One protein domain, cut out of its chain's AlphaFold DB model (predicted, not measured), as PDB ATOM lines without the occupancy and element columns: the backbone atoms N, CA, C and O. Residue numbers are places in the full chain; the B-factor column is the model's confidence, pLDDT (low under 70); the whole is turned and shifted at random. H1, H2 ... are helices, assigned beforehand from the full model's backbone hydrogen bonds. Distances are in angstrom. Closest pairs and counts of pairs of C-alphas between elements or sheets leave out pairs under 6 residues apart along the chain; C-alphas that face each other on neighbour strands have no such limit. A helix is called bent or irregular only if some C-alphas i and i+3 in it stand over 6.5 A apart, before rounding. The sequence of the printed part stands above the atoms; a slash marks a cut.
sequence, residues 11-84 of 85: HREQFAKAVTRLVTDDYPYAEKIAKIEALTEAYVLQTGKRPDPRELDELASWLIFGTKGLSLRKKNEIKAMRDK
ATOM      1  N   HIS A  11       4.597   4.079 -20.479       90.25
ATOM      2  CA  HIS A  11       4.189   5.114 -19.532       90.25
ATOM      3  C   HIS A  11       3.612   6.372 -20.194       90.25
ATOM      4  O   HIS A  11       2.602   6.889 -19.730       90.25
ATOM      5  N   ARG A  12       4.204   6.863 -21.294       91.75
ATOM      6  CA  ARG A  12       3.725   8.075 -21.984       91.75
ATOM      7  C   ARG A  12       2.318   7.911 -22.561       91.75
ATOM      8  O   ARG A  12       1.472   8.778 -22.354       91.75
ATOM      9  N   GLU A  13       2.050   6.805 -23.254       93.31
ATOM     10  CA  GLU A  13       0.722   6.535 -23.817       93.31
ATOM     11  C   GLU A  13      -0.295   6.265 -22.702       93.31
ATOM     12  O   GLU A  13      -1.430   6.738 -22.758       93.31
ATOM     13  N   GLN A  14       0.118   5.546 -21.655       93.69
ATOM     14  CA  GLN A  14      -0.716   5.294 -20.480       93.69
ATOM     15  C   GLN A  14      -1.077   6.592 -19.750       93.69
ATOM     16  O   GLN A  14      -2.227   6.760 -19.347       93.69
ATOM     17  N   PHE A  15      -0.143   7.541 -19.650       95.06
ATOM     18  CA  PHE A  15      -0.400   8.870 -19.100       95.06
ATOM     19  C   PHE A  15      -1.392   9.651 -19.957       95.06
ATOM     20  O   PHE A  15      -2.392  10.131 -19.433       95.06
ATOM     21  N   ALA A  16      -1.199   9.702 -21.278       95.19
ATOM     22  CA  ALA A  16      -2.135  10.373 -22.183       95.19
ATOM     23  C   ALA A  16      -3.554   9.770 -22.112       95.19
ATOM     24  O   ALA A  16      -4.554  10.495 -22.106       95.19
ATOM     25  N   LYS A  17      -3.670   8.440 -21.993       93.94
ATOM     26  CA  LYS A  17      -4.955   7.754 -21.768       93.94
ATOM     27  C   LYS A  17      -5.560   8.105 -20.411       93.94
ATOM     28  O   LYS A  17      -6.763   8.352 -20.335       93.94
ATOM     29  N   ALA A  18      -4.751   8.150 -19.354       94.31
ATOM     30  CA  ALA A  18      -5.200   8.522 -18.018       94.31
ATOM     31  C   ALA A  18      -5.701   9.973 -17.969       94.31
ATOM     32  O   ALA A  18      -6.784  10.209 -17.440       94.31
ATOM     33  N   VAL A  19      -4.986  10.912 -18.601       95.81
ATOM     34  CA  VAL A  19      -5.432  12.303 -18.774       95.81
ATOM     35  C   VAL A  19      -6.762  12.342 -19.509       95.81
ATOM     36  O   VAL A  19      -7.710  12.931 -19.009       95.81
ATOM     37  N   THR A  20      -6.870  11.653 -20.647       95.19
ATOM     38  CA  THR A  20      -8.104  11.617 -21.451       95.19
ATOM     39  C   THR A  20      -9.303  11.128 -20.641       95.19
ATOM     40  O   THR A  20     -10.361  11.753 -20.680       95.19
ATOM     41  N   ARG A  21      -9.140  10.056 -19.858       92.50
ATOM     42  CA  ARG A  21     -10.187   9.559 -18.953       92.50
ATOM     43  C   ARG A  21     -10.534  10.587 -17.884       92.50
ATOM     44  O   ARG A  21     -11.706  10.878 -17.687       92.50
ATOM     45  N   LEU A  22      -9.522  11.164 -17.242       93.06
ATOM     46  CA  LEU A  22      -9.707  12.112 -16.151       93.06
ATOM     47  C   LEU A  22     -10.481  13.361 -16.592       93.06
ATOM     48  O   LEU A  22     -11.400  13.782 -15.896       93.06
ATOM     49  N   VAL A  23     -10.140  13.923 -17.754       93.50
ATOM     50  CA  VAL A  23     -10.764  15.156 -18.258       93.50
ATOM     51  C   VAL A  23     -12.121  14.932 -18.935       93.50
ATOM     52  O   VAL A  23     -12.759  15.896 -19.359       93.50
ATOM     53  N   THR A  24     -12.558  13.675 -19.082       90.50
ATOM     54  CA  THR A  24     -13.868  13.337 -19.666       90.50
ATOM     55  C   THR A  24     -15.013  13.637 -18.700       90.50
ATOM     56  O   THR A  24     -16.106  13.996 -19.148       90.50
ATOM     57  N   ASP A  25     -14.753  13.511 -17.401       86.38
ATOM     58  CA  ASP A  25     -15.723  13.755 -16.342       86.38
ATOM     59  C   ASP A  25     -15.617  15.196 -15.830       86.38
ATOM     60  O   ASP A  25     -14.556  15.831 -15.887       86.38
ATOM     61  N   ASP A  26     -16.718  15.718 -15.296       81.38
ATOM     62  CA  ASP A  26     -16.713  17.002 -14.603       81.38
ATOM     63  C   ASP A  26     -16.721  16.771 -13.091       81.38
ATOM     64  O   ASP A  26     -17.695  16.280 -12.524       81.38
ATOM     65  N   TYR A  27     -15.600  17.100 -12.451       88.94
ATOM     66  CA  TYR A  27     -15.435  17.029 -11.002       88.94
ATOM     67  C   TYR A  27     -15.509  18.429 -10.370       88.94
ATOM     68  O   TYR A  27     -15.145  19.423 -11.017       88.94
ATOM     69  N   PRO A  28     -15.892  18.538  -9.086       92.69
ATOM     70  CA  PRO A  28     -15.683  19.753  -8.306       92.69
ATOM     71  C   PRO A  28     -14.218  20.198  -8.345       92.69
ATOM     72  O   PRO A  28     -13.307  19.374  -8.386       92.69
ATOM     73  N   TYR A  29     -13.971  21.508  -8.300       89.00
ATOM     74  CA  TYR A  29     -12.625  22.075  -8.460       89.00
ATOM     75  C   TYR A  29     -11.578  21.460  -7.511       89.00
ATOM     76  O   TYR A  29     -10.498  21.077  -7.953       89.00
ATOM     77  N   ALA A  30     -11.921  21.280  -6.230       92.06
ATOM     78  CA  ALA A  30     -11.031  20.653  -5.250       92.06
ATOM     79  C   ALA A  30     -10.674  19.199  -5.616       92.06
ATOM     80  O   ALA A  30      -9.531  18.772  -5.460       92.06
ATOM     81  N   GLU A  31     -11.627  18.447  -6.166       93.38
ATOM     82  CA  GLU A  31     -11.385  17.080  -6.628       93.38
ATOM     83  C   GLU A  31     -10.540  17.038  -7.905       93.38
ATOM     84  O   GLU A  31      -9.741  16.114  -8.070       93.38
ATOM     85  N   LYS A  32     -10.670  18.035  -8.793       93.81
ATOM     86  CA  LYS A  32      -9.807  18.166  -9.980       93.81
ATOM     87  C   LYS A  32      -8.343  18.274  -9.569       93.81
ATOM     88  O   LYS A  32      -7.522  17.534 -10.104       93.81
ATOM     89  N   ILE A  33      -8.036  19.129  -8.589       94.88
ATOM     90  CA  ILE A  33      -6.676  19.299  -8.053       94.88
ATOM     91  C   ILE A  33      -6.150  17.971  -7.511       94.88
ATOM     92  O   ILE A  33      -5.145  17.471  -8.009       94.88
ATOM     93  N   ALA A  34      -6.880  17.349  -6.580       94.56
ATOM     94  CA  ALA A  34      -6.444  16.105  -5.946       94.56
ATOM     95  C   ALA A  34      -6.199  14.976  -6.964       94.56
ATOM     96  O   ALA A  34      -5.280  14.172  -6.813       94.56
ATOM     97  N   LYS A  35      -7.007  14.904  -8.030       94.62
ATOM     98  CA  LYS A  35      -6.830  13.908  -9.095       94.62
ATOM     99  C   LYS A  35      -5.640  14.220 -10.007       94.62
ATOM    100  O   LYS A  35      -4.952  13.284 -10.407       94.62
ATOM    101  N   ILE A  36      -5.395  15.491 -10.335       95.19
ATOM    102  CA  ILE A  36      -4.221  15.921 -11.115       95.19
ATOM    103  C   ILE A  36      -2.934  15.623 -10.341       95.19
ATOM    104  O   ILE A  36      -2.003  15.039 -10.901       95.19
ATOM    105  N   GLU A  37      -2.891  15.978  -9.056       95.31
ATOM    106  CA  GLU A  37      -1.758  15.700  -8.168       95.31
ATOM    107  C   GLU A  37      -1.494  14.196  -8.092       95.31
ATOM    108  O   GLU A  37      -0.409  13.751  -8.455       95.31
ATOM    109  N   ALA A  38      -2.517  13.393  -7.772       94.94
ATOM    110  CA  ALA A  38      -2.374  11.940  -7.695       94.94
ATOM    111  C   ALA A  38      -1.890  11.314  -9.016       94.94
ATOM    112  O   ALA A  38      -1.076  10.390  -9.006       94.94
ATOM    113  N   LEU A  39      -2.375  11.804 -10.164       95.44
ATOM    114  CA  LEU A  39      -1.973  11.310 -11.481       95.44
ATOM    115  C   LEU A  39      -0.506  11.636 -11.800       95.44
ATOM    116  O   LEU A  39       0.246  10.773 -12.262       95.44
ATOM    117  N   THR A  40      -0.107  12.887 -11.582       95.75
ATOM    118  CA  THR A  40       1.243  13.368 -11.908       95.75
ATOM    119  C   THR A  40       2.292  12.805 -10.954       95.75
ATOM    120  O   THR A  40       3.350  12.371 -11.410       95.75
ATOM    121  N   GLU A  41       1.981  12.724  -9.661       95.00
ATOM    122  CA  GLU A  41       2.856  12.144  -8.644       95.00
ATOM    123  C   GLU A  41       3.081  10.649  -8.893       95.00
ATOM    124  O   GLU A  41       4.229  10.202  -8.937       95.00
ATOM    125  N   ALA A  42       2.019   9.885  -9.178       93.81
ATOM    126  CA  ALA A  42       2.139   8.469  -9.524       93.81
ATOM    127  C   ALA A  42       3.023   8.246 -10.763       93.81
ATOM    128  O   ALA A  42       3.849   7.332 -10.775       93.81
ATOM    129  N   TYR A  43       2.896   9.094 -11.789       95.00
ATOM    130  CA  TYR A  43       3.733   9.001 -12.986       95.00
ATOM    131  C   TYR A  43       5.209   9.251 -12.670       95.00
ATOM    132  O   TYR A  43       6.068   8.470 -13.086       95.00
ATOM    133  N   VAL A  44       5.520  10.315 -11.928       94.62
ATOM    134  CA  VAL A  44       6.907  10.656 -11.577       94.62
ATOM    135  C   VAL A  44       7.515   9.576 -10.685       94.62
ATOM    136  O   VAL A  44       8.622   9.120 -10.965       94.62
ATOM    137  N   LEU A  45       6.783   9.117  -9.669       93.88
ATOM    138  CA  LEU A  45       7.248   8.105  -8.722       93.88
ATOM    139  C   LEU A  45       7.574   6.769  -9.409       93.88
ATOM    140  O   LEU A  45       8.586   6.146  -9.104       93.88
ATOM    141  N   GLN A  46       6.740   6.334 -10.357       92.62
ATOM    142  CA  GLN A  46       6.899   5.028 -11.007       92.62
ATOM    143  C   GLN A  46       7.894   5.053 -12.173       92.62
ATOM    144  O   GLN A  46       8.597   4.073 -12.421       92.62
ATOM    145  N   THR A  47       7.967   6.169 -12.901       92.75
ATOM    146  CA  THR A  47       8.778   6.259 -14.127       92.75
ATOM    147  C   THR A  47      10.114   6.965 -13.921       92.75
ATOM    148  O   THR A  47      11.019   6.791 -14.740       92.75
ATOM    149  N   GLY A  48      10.244   7.783 -12.870       93.06
ATOM    150  CA  GLY A  48      11.382   8.677 -12.649       93.06
ATOM    151  C   GLY A  48      11.504   9.798 -13.689       93.06
ATOM    152  O   GLY A  48      12.554  10.430 -13.790       93.06
ATOM    153  N   LYS A  49      10.470  10.027 -14.510       92.50
ATOM    154  CA  LYS A  49      10.490  10.971 -15.635       92.50
ATOM    155  C   LYS A  49       9.446  12.066 -15.466       92.50
ATOM    156  O   LYS A  49       8.416  11.885 -14.823       92.50
ATOM    157  N   ARG A  50       9.684  13.196 -16.134       92.00
ATOM    158  CA  ARG A  50       8.693  14.270 -16.260       92.00
ATOM    159  C   ARG A  50       7.543  13.833 -17.191       92.00
ATOM    160  O   ARG A  50       7.834  13.246 -18.241       92.00
ATOM    161  N   PRO A  51       6.271  14.109 -16.844       93.62
ATOM    162  CA  PRO A  51       5.143  13.890 -17.747       93.62
ATOM    163  C   PRO A  51       5.245  14.729 -19.023       93.62
ATOM    164  O   PRO A  51       5.956  15.736 -19.058       93.62
ATOM    165  N   ASP A  52       4.529  14.312 -20.068       94.88
ATOM    166  CA  ASP A  52       4.481  15.048 -21.332       94.88
ATOM    167  C   ASP A  52       3.922  16.467 -21.099       94.88
ATOM    168  O   ASP A  52       2.791  16.591 -20.617       94.88
ATOM    169  N   PRO A  53       4.671  17.534 -21.444       95.88
ATOM    170  CA  PRO A  53       4.202  18.910 -21.309       95.88
ATOM    171  C   PRO A  53       2.842  19.158 -21.961       95.88
ATOM    172  O   PRO A  53       2.013  19.847 -21.381       95.88
ATOM    173  N   ARG A  54       2.570  18.539 -23.117       95.81
ATOM    174  CA  ARG A  54       1.297  18.728 -23.821       95.81
ATOM    175  C   ARG A  54       0.119  18.208 -23.015       95.81
ATOM    176  O   ARG A  54      -0.938  18.817 -23.017       95.81
ATOM    177  N   GLU A  55       0.288  17.080 -22.336       97.12
ATOM    178  CA  GLU A  55      -0.768  16.502 -21.504       97.12
ATOM    179  C   GLU A  55      -0.938  17.285 -20.192       97.12
ATOM    180  O   GLU A  55      -2.055  17.411 -19.696       97.12
ATOM    181  N   LEU A  56       0.138  17.886 -19.669       96.88
ATOM    182  CA  LEU A  56       0.057  18.823 -18.544       96.88
ATOM    183  C   LEU A  56      -0.724  20.095 -18.913       96.88
ATOM    184  O   LEU A  56      -1.536  20.554 -18.110       96.88
ATOM    185  N   ASP A  57      -0.544  20.617 -20.129       97.38
ATOM    186  CA  ASP A  57      -1.301  21.774 -20.624       97.38
ATOM    187  C   ASP A  57      -2.807  21.472 -20.727       97.38
ATOM    188  O   ASP A  57      -3.637  22.330 -20.410       97.38
ATOM    189  N   GLU A  58      -3.188  20.246 -21.111       97.50
ATOM    190  CA  GLU A  58      -4.599  19.823 -21.110       97.50
ATOM    191  C   GLU A  58      -5.167  19.772 -19.688       97.50
ATOM    192  O   GLU A  58      -6.282  20.242 -19.460       97.50
ATOM    193  N   LEU A  59      -4.407  19.243 -18.718       96.56
ATOM    194  CA  LEU A  59      -4.823  19.207 -17.311       96.56
ATOM    195  C   LEU A  59      -4.982  20.618 -16.733       96.56
ATOM    196  O   LEU A  59      -5.970  20.888 -16.052       96.56
ATOM    197  N   ALA A  60      -4.057  21.530 -17.041       96.38
ATOM    198  CA  ALA A  60      -4.146  22.930 -16.631       96.38
ATOM    199  C   ALA A  60      -5.364  23.625 -17.261       96.38
ATOM    200  O   ALA A  60      -6.142  24.284 -16.568       96.38
ATOM    201  N   SER A  61      -5.580  23.421 -18.561       96.25
ATOM    202  CA  SER A  61      -6.729  23.983 -19.280       96.25
ATOM    203  C   SER A  61      -8.053  23.459 -18.725       96.25
ATOM    204  O   SER A  61      -8.999  24.225 -18.544       96.25
ATOM    205  N   TRP A  62      -8.113  22.167 -18.400       96.12
ATOM    206  CA  TRP A  62      -9.270  21.547 -17.764       96.12
ATOM    207  C   TRP A  62      -9.516  22.064 -16.344       96.12
ATOM    208  O   TRP A  62     -10.668  22.283 -15.963       96.12
ATOM    209  N   LEU A  63      -8.459  22.307 -15.569       95.44
ATOM    210  CA  LEU A  63      -8.570  22.864 -14.224       95.44
ATOM    211  C   LEU A  63      -9.168  24.280 -14.238       95.44
ATOM    212  O   LEU A  63     -10.021  24.586 -13.409       95.44
ATOM    213  N   ILE A  64      -8.743  25.127 -15.182       94.62
ATOM    214  CA  ILE A  64      -9.147  26.542 -15.252       94.62
ATOM    215  C   ILE A  64     -10.504  26.711 -15.945       94.62
ATOM    216  O   ILE A  64     -11.362  27.453 -15.471       94.62
ATOM    217  N   PHE A  65     -10.709  26.036 -17.077       94.25
ATOM    218  CA  PHE A  65     -11.838  26.288 -17.981       94.25
ATOM    219  C   PHE A  65     -12.803  25.098 -18.102       94.25
ATOM    220  O   PHE A  65     -13.760  25.144 -18.883       94.25
ATOM    221  N   GLY A  66     -12.560  24.010 -17.368       91.94
ATOM    222  CA  GLY A  66     -13.322  22.771 -17.489       91.94
ATOM    223  C   GLY A  66     -13.146  22.098 -18.852       91.94
ATOM    224  O   GLY A  66     -12.221  22.377 -19.616       91.94
ATOM    225  N   THR A  67     -14.082  21.217 -19.200       91.75
ATOM    226  CA  THR A  67     -14.062  20.452 -20.464       91.75
ATOM    227  C   THR A  67     -14.086  21.338 -21.716       91.75
ATOM    228  O   THR A  67     -13.614  20.938 -22.783       91.75
ATOM    229  N   LYS A  68     -14.581  22.578 -21.600       91.25
ATOM    230  CA  LYS A  68     -14.586  23.560 -22.692       91.25
ATOM    231  C   LYS A  68     -13.178  24.034 -23.060       91.25
ATOM    232  O   LYS A  68     -12.947  24.288 -24.243       91.25
ATOM    233  N   GLY A  69     -12.258  24.088 -22.093       93.38
ATOM    234  CA  GLY A  69     -10.869  24.521 -22.287       93.38
ATOM    235  C   GLY A  69      -9.968  23.525 -23.002       93.38
ATOM    236  O   GLY A  69      -8.885  23.896 -23.434       93.38
ATOM    237  N   LEU A  70     -10.406  22.274 -23.145       95.81
ATOM    238  CA  LEU A  70      -9.611  21.229 -23.785       95.81
ATOM    239  C   LEU A  70      -9.331  21.547 -25.256       95.81
ATOM    240  O   LEU A  70     -10.193  22.088 -25.971       95.81
ATOM    241  N   SER A  71      -8.152  21.145 -25.730       96.69
ATOM    242  CA  SER A  71      -7.783  21.309 -27.134       96.69
ATOM    243  C   SER A  71      -8.707  20.514 -28.068       96.69
ATOM    244  O   SER A  71      -9.357  19.541 -27.669       96.69
ATOM    245  N   LEU A  72      -8.755  20.893 -29.351       96.38
ATOM    246  CA  LEU A  72      -9.502  20.133 -30.365       96.38
ATOM    247  C   LEU A  72      -9.009  18.684 -30.471       96.38
ATOM    248  O   LEU A  72      -9.817  17.769 -30.604       96.38
ATOM    249  N   ARG A  73      -7.694  18.470 -30.353       96.25
ATOM    250  CA  ARG A  73      -7.095  17.133 -30.325       96.25
ATOM    251  C   ARG A  73      -7.668  16.317 -29.172       96.25
ATOM    252  O   ARG A  73      -8.175  15.223 -29.404       96.25
ATOM    253  N   LYS A  74      -7.639  16.858 -27.951       96.56
ATOM    254  CA  LYS A  74      -8.125  16.137 -26.772       96.56
ATOM    255  C   LYS A  74      -9.624  15.855 -26.861       96.56
ATOM    256  O   LYS A  74     -10.060  14.750 -26.561       96.56
ATOM    257  N   LYS A  75     -10.414  16.807 -27.365       95.31
ATOM    258  CA  LYS A  75     -11.847  16.606 -27.643       95.31
ATOM    259  C   LYS A  75     -12.088  15.469 -28.644       95.31
ATOM    260  O   LYS A  75     -12.975  14.646 -28.420       95.31
ATOM    261  N   ASN A  76     -11.285  15.382 -29.704       95.44
ATOM    262  CA  ASN A  76     -11.368  14.290 -30.677       95.44
ATOM    263  C   ASN A  76     -10.966  12.936 -30.070       95.44
ATOM    264  O   ASN A  76     -11.621  11.936 -30.349       95.44
ATOM    265  N   GLU A  77      -9.945  12.896 -29.210       94.38
ATOM    266  CA  GLU A  77      -9.546  11.683 -28.478       94.38
ATOM    267  C   GLU A  77     -10.656  11.194 -27.536       94.38
ATOM    268  O   GLU A  77     -10.976  10.005 -27.530       94.38
ATOM    269  N   ILE A  78     -11.298  12.105 -26.795       93.38
ATOM    270  CA  ILE A  78     -12.447  11.785 -25.932       93.38
ATOM    271  C   ILE A  78     -13.601  11.227 -26.766       93.38
ATOM    272  O   ILE A  78     -14.200  10.220 -26.388       93.38
ATOM    273  N   LYS A  79     -13.904  11.848 -27.913       92.69
ATOM    274  CA  LYS A  79     -14.942  11.360 -28.830       92.69
ATOM    275  C   LYS A  79     -14.626   9.942 -29.319       92.69
ATOM    276  O   LYS A  79     -15.445   9.049 -29.153       92.69
ATOM    277  N   ALA A  80     -13.411   9.718 -29.820       91.31
ATOM    278  CA  ALA A  80     -12.972   8.410 -30.301       91.31
ATOM    279  C   ALA A  80     -12.952   7.332 -29.201       91.31
ATOM    280  O   ALA A  80     -13.100   6.150 -29.501       91.31
ATOM    281  N   MET A  81     -12.744   7.718 -27.941       88.12
ATOM    282  CA  MET A  81     -12.849   6.815 -26.795       88.12
ATOM    283  C   MET A  81     -14.306   6.433 -26.502       88.12
ATOM    284  O   MET A  81     -14.564   5.272 -26.209       88.12
ATOM    285  N   ARG A  82     -15.247   7.385 -26.597       85.12
ATOM    286  CA  ARG A  82     -16.684   7.145 -26.371       85.12
ATOM    287  C   ARG A  82     -17.318   6.288 -27.462       85.12
ATOM    288  O   ARG A  82     -18.111   5.420 -27.135       85.12
ATOM    289  N   ASP A  83     -16.925   6.485 -28.718       81.69
ATOM    290  CA  ASP A  83     -17.454   5.731 -29.866       81.69
ATOM    291  C   ASP A  83     -17.009   4.246 -29.880       81.69
ATOM    292  O   ASP A  83     -17.486   3.461 -30.696       81.69
ATOM    293  N   LYS A  84     -16.063   3.858 -29.010       69.81
ATOM    294  CA  LYS A  84     -15.541   2.485 -28.874       69.81
ATOM    295  C   LYS A  84     -16.138   1.700 -27.694       69.81
ATOM    296  O   LYS A  84     -15.745   0.547 -27.511       69.81
TER     297      LYS A  84
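What this domain is: This is residues 11 to 84 of the 85 residues of an uncharacterized protein of Thermoactinomyces daqus (UniProt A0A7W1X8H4). Three helices, H1, H2 and H3, stand side by side in an up-and-down bundle, their centres making a triangle, and a fourth helix, H4, crosses H1 near its last residues on the side away from H2. Near residue 63 H3 turns sharply in a kink, and after a tight link of two residues H4 begins. The printed part has 74 residues, with four named helices in the order H1, H2, H3, H4 and no named strand; its class is all helix. It is compact, with a radius of gyration of the C-alphas of 11.8 A, and rounded, spanning 32 by 27 by 19 A.

How they stand to each other: Start at H1, residues 11 to 22, the hub, which touches the three other helices. H2, residues 29 to 47, touches H1, and the two run opposite ways at a shallow tilt of 12 degrees; their closest C-alphas, of His 11 and Thr 47, are 7.2 A apart, and the two form a helical hairpin. H3, residues 53 to 69, forms a second helical hairpin with H2, opposite ways at a shallow tilt of 14 degrees. There, residues 29 to 36 of H2 touch residues 59 to 63 of H3, and the closest C-alphas, of Lys 32 and Leu 63, are 6.5 A apart. H3 touches H1 with residues 55 to 59 alone, and the two run the same way at a shallow tilt of 4 degrees; the closest C-alphas, of Ala 16 and Glu 55, are 6.3 A apart. H4, residues 72 to 82, stands about perpendicular to H1, at 81 degrees. It touches H1 at residues 20 to 21 of H1 alone, with the C-alphas of Thr 20 and Ile 78 closest at 6.2 A. H3 and H4 are close but not clearly touching, and H2 and H4 are apart. In H1, H2 and H4 every O i to N i+4 pair is within hydrogen-bond range; in H3 10 of 13 are.

Where its parts are: Find C-alpha 11 at (4.189, 5.114, -19.532); from there H1 runs 15.9 A to C-alpha 22. H2 is the longest helix, 27.2 A from C-alpha 29 to C-alpha 47 at (8.778, 6.259, -14.127). H3 measures 16.1 A from Pro 53 to Gly 69, has a kink of 94 degrees near residue 63 and is irregular, with C-alphas 64 and 67 9.4 A apart. H4 runs 15.4 A from Leu 72 to C-alpha 82 at (-16.684, 7.145, -26.371).

The domain as a whole: The two C-alphas farthest apart are those of Gly 48 and Asp 83, at 33.7 A. The printed part has no cut, and no link is long: H2 to H3 and H3 to H4 are tight, H1 to H2 is short. The mean pLDDT of the printed part is 93.2, and residue 84 alone is under 70.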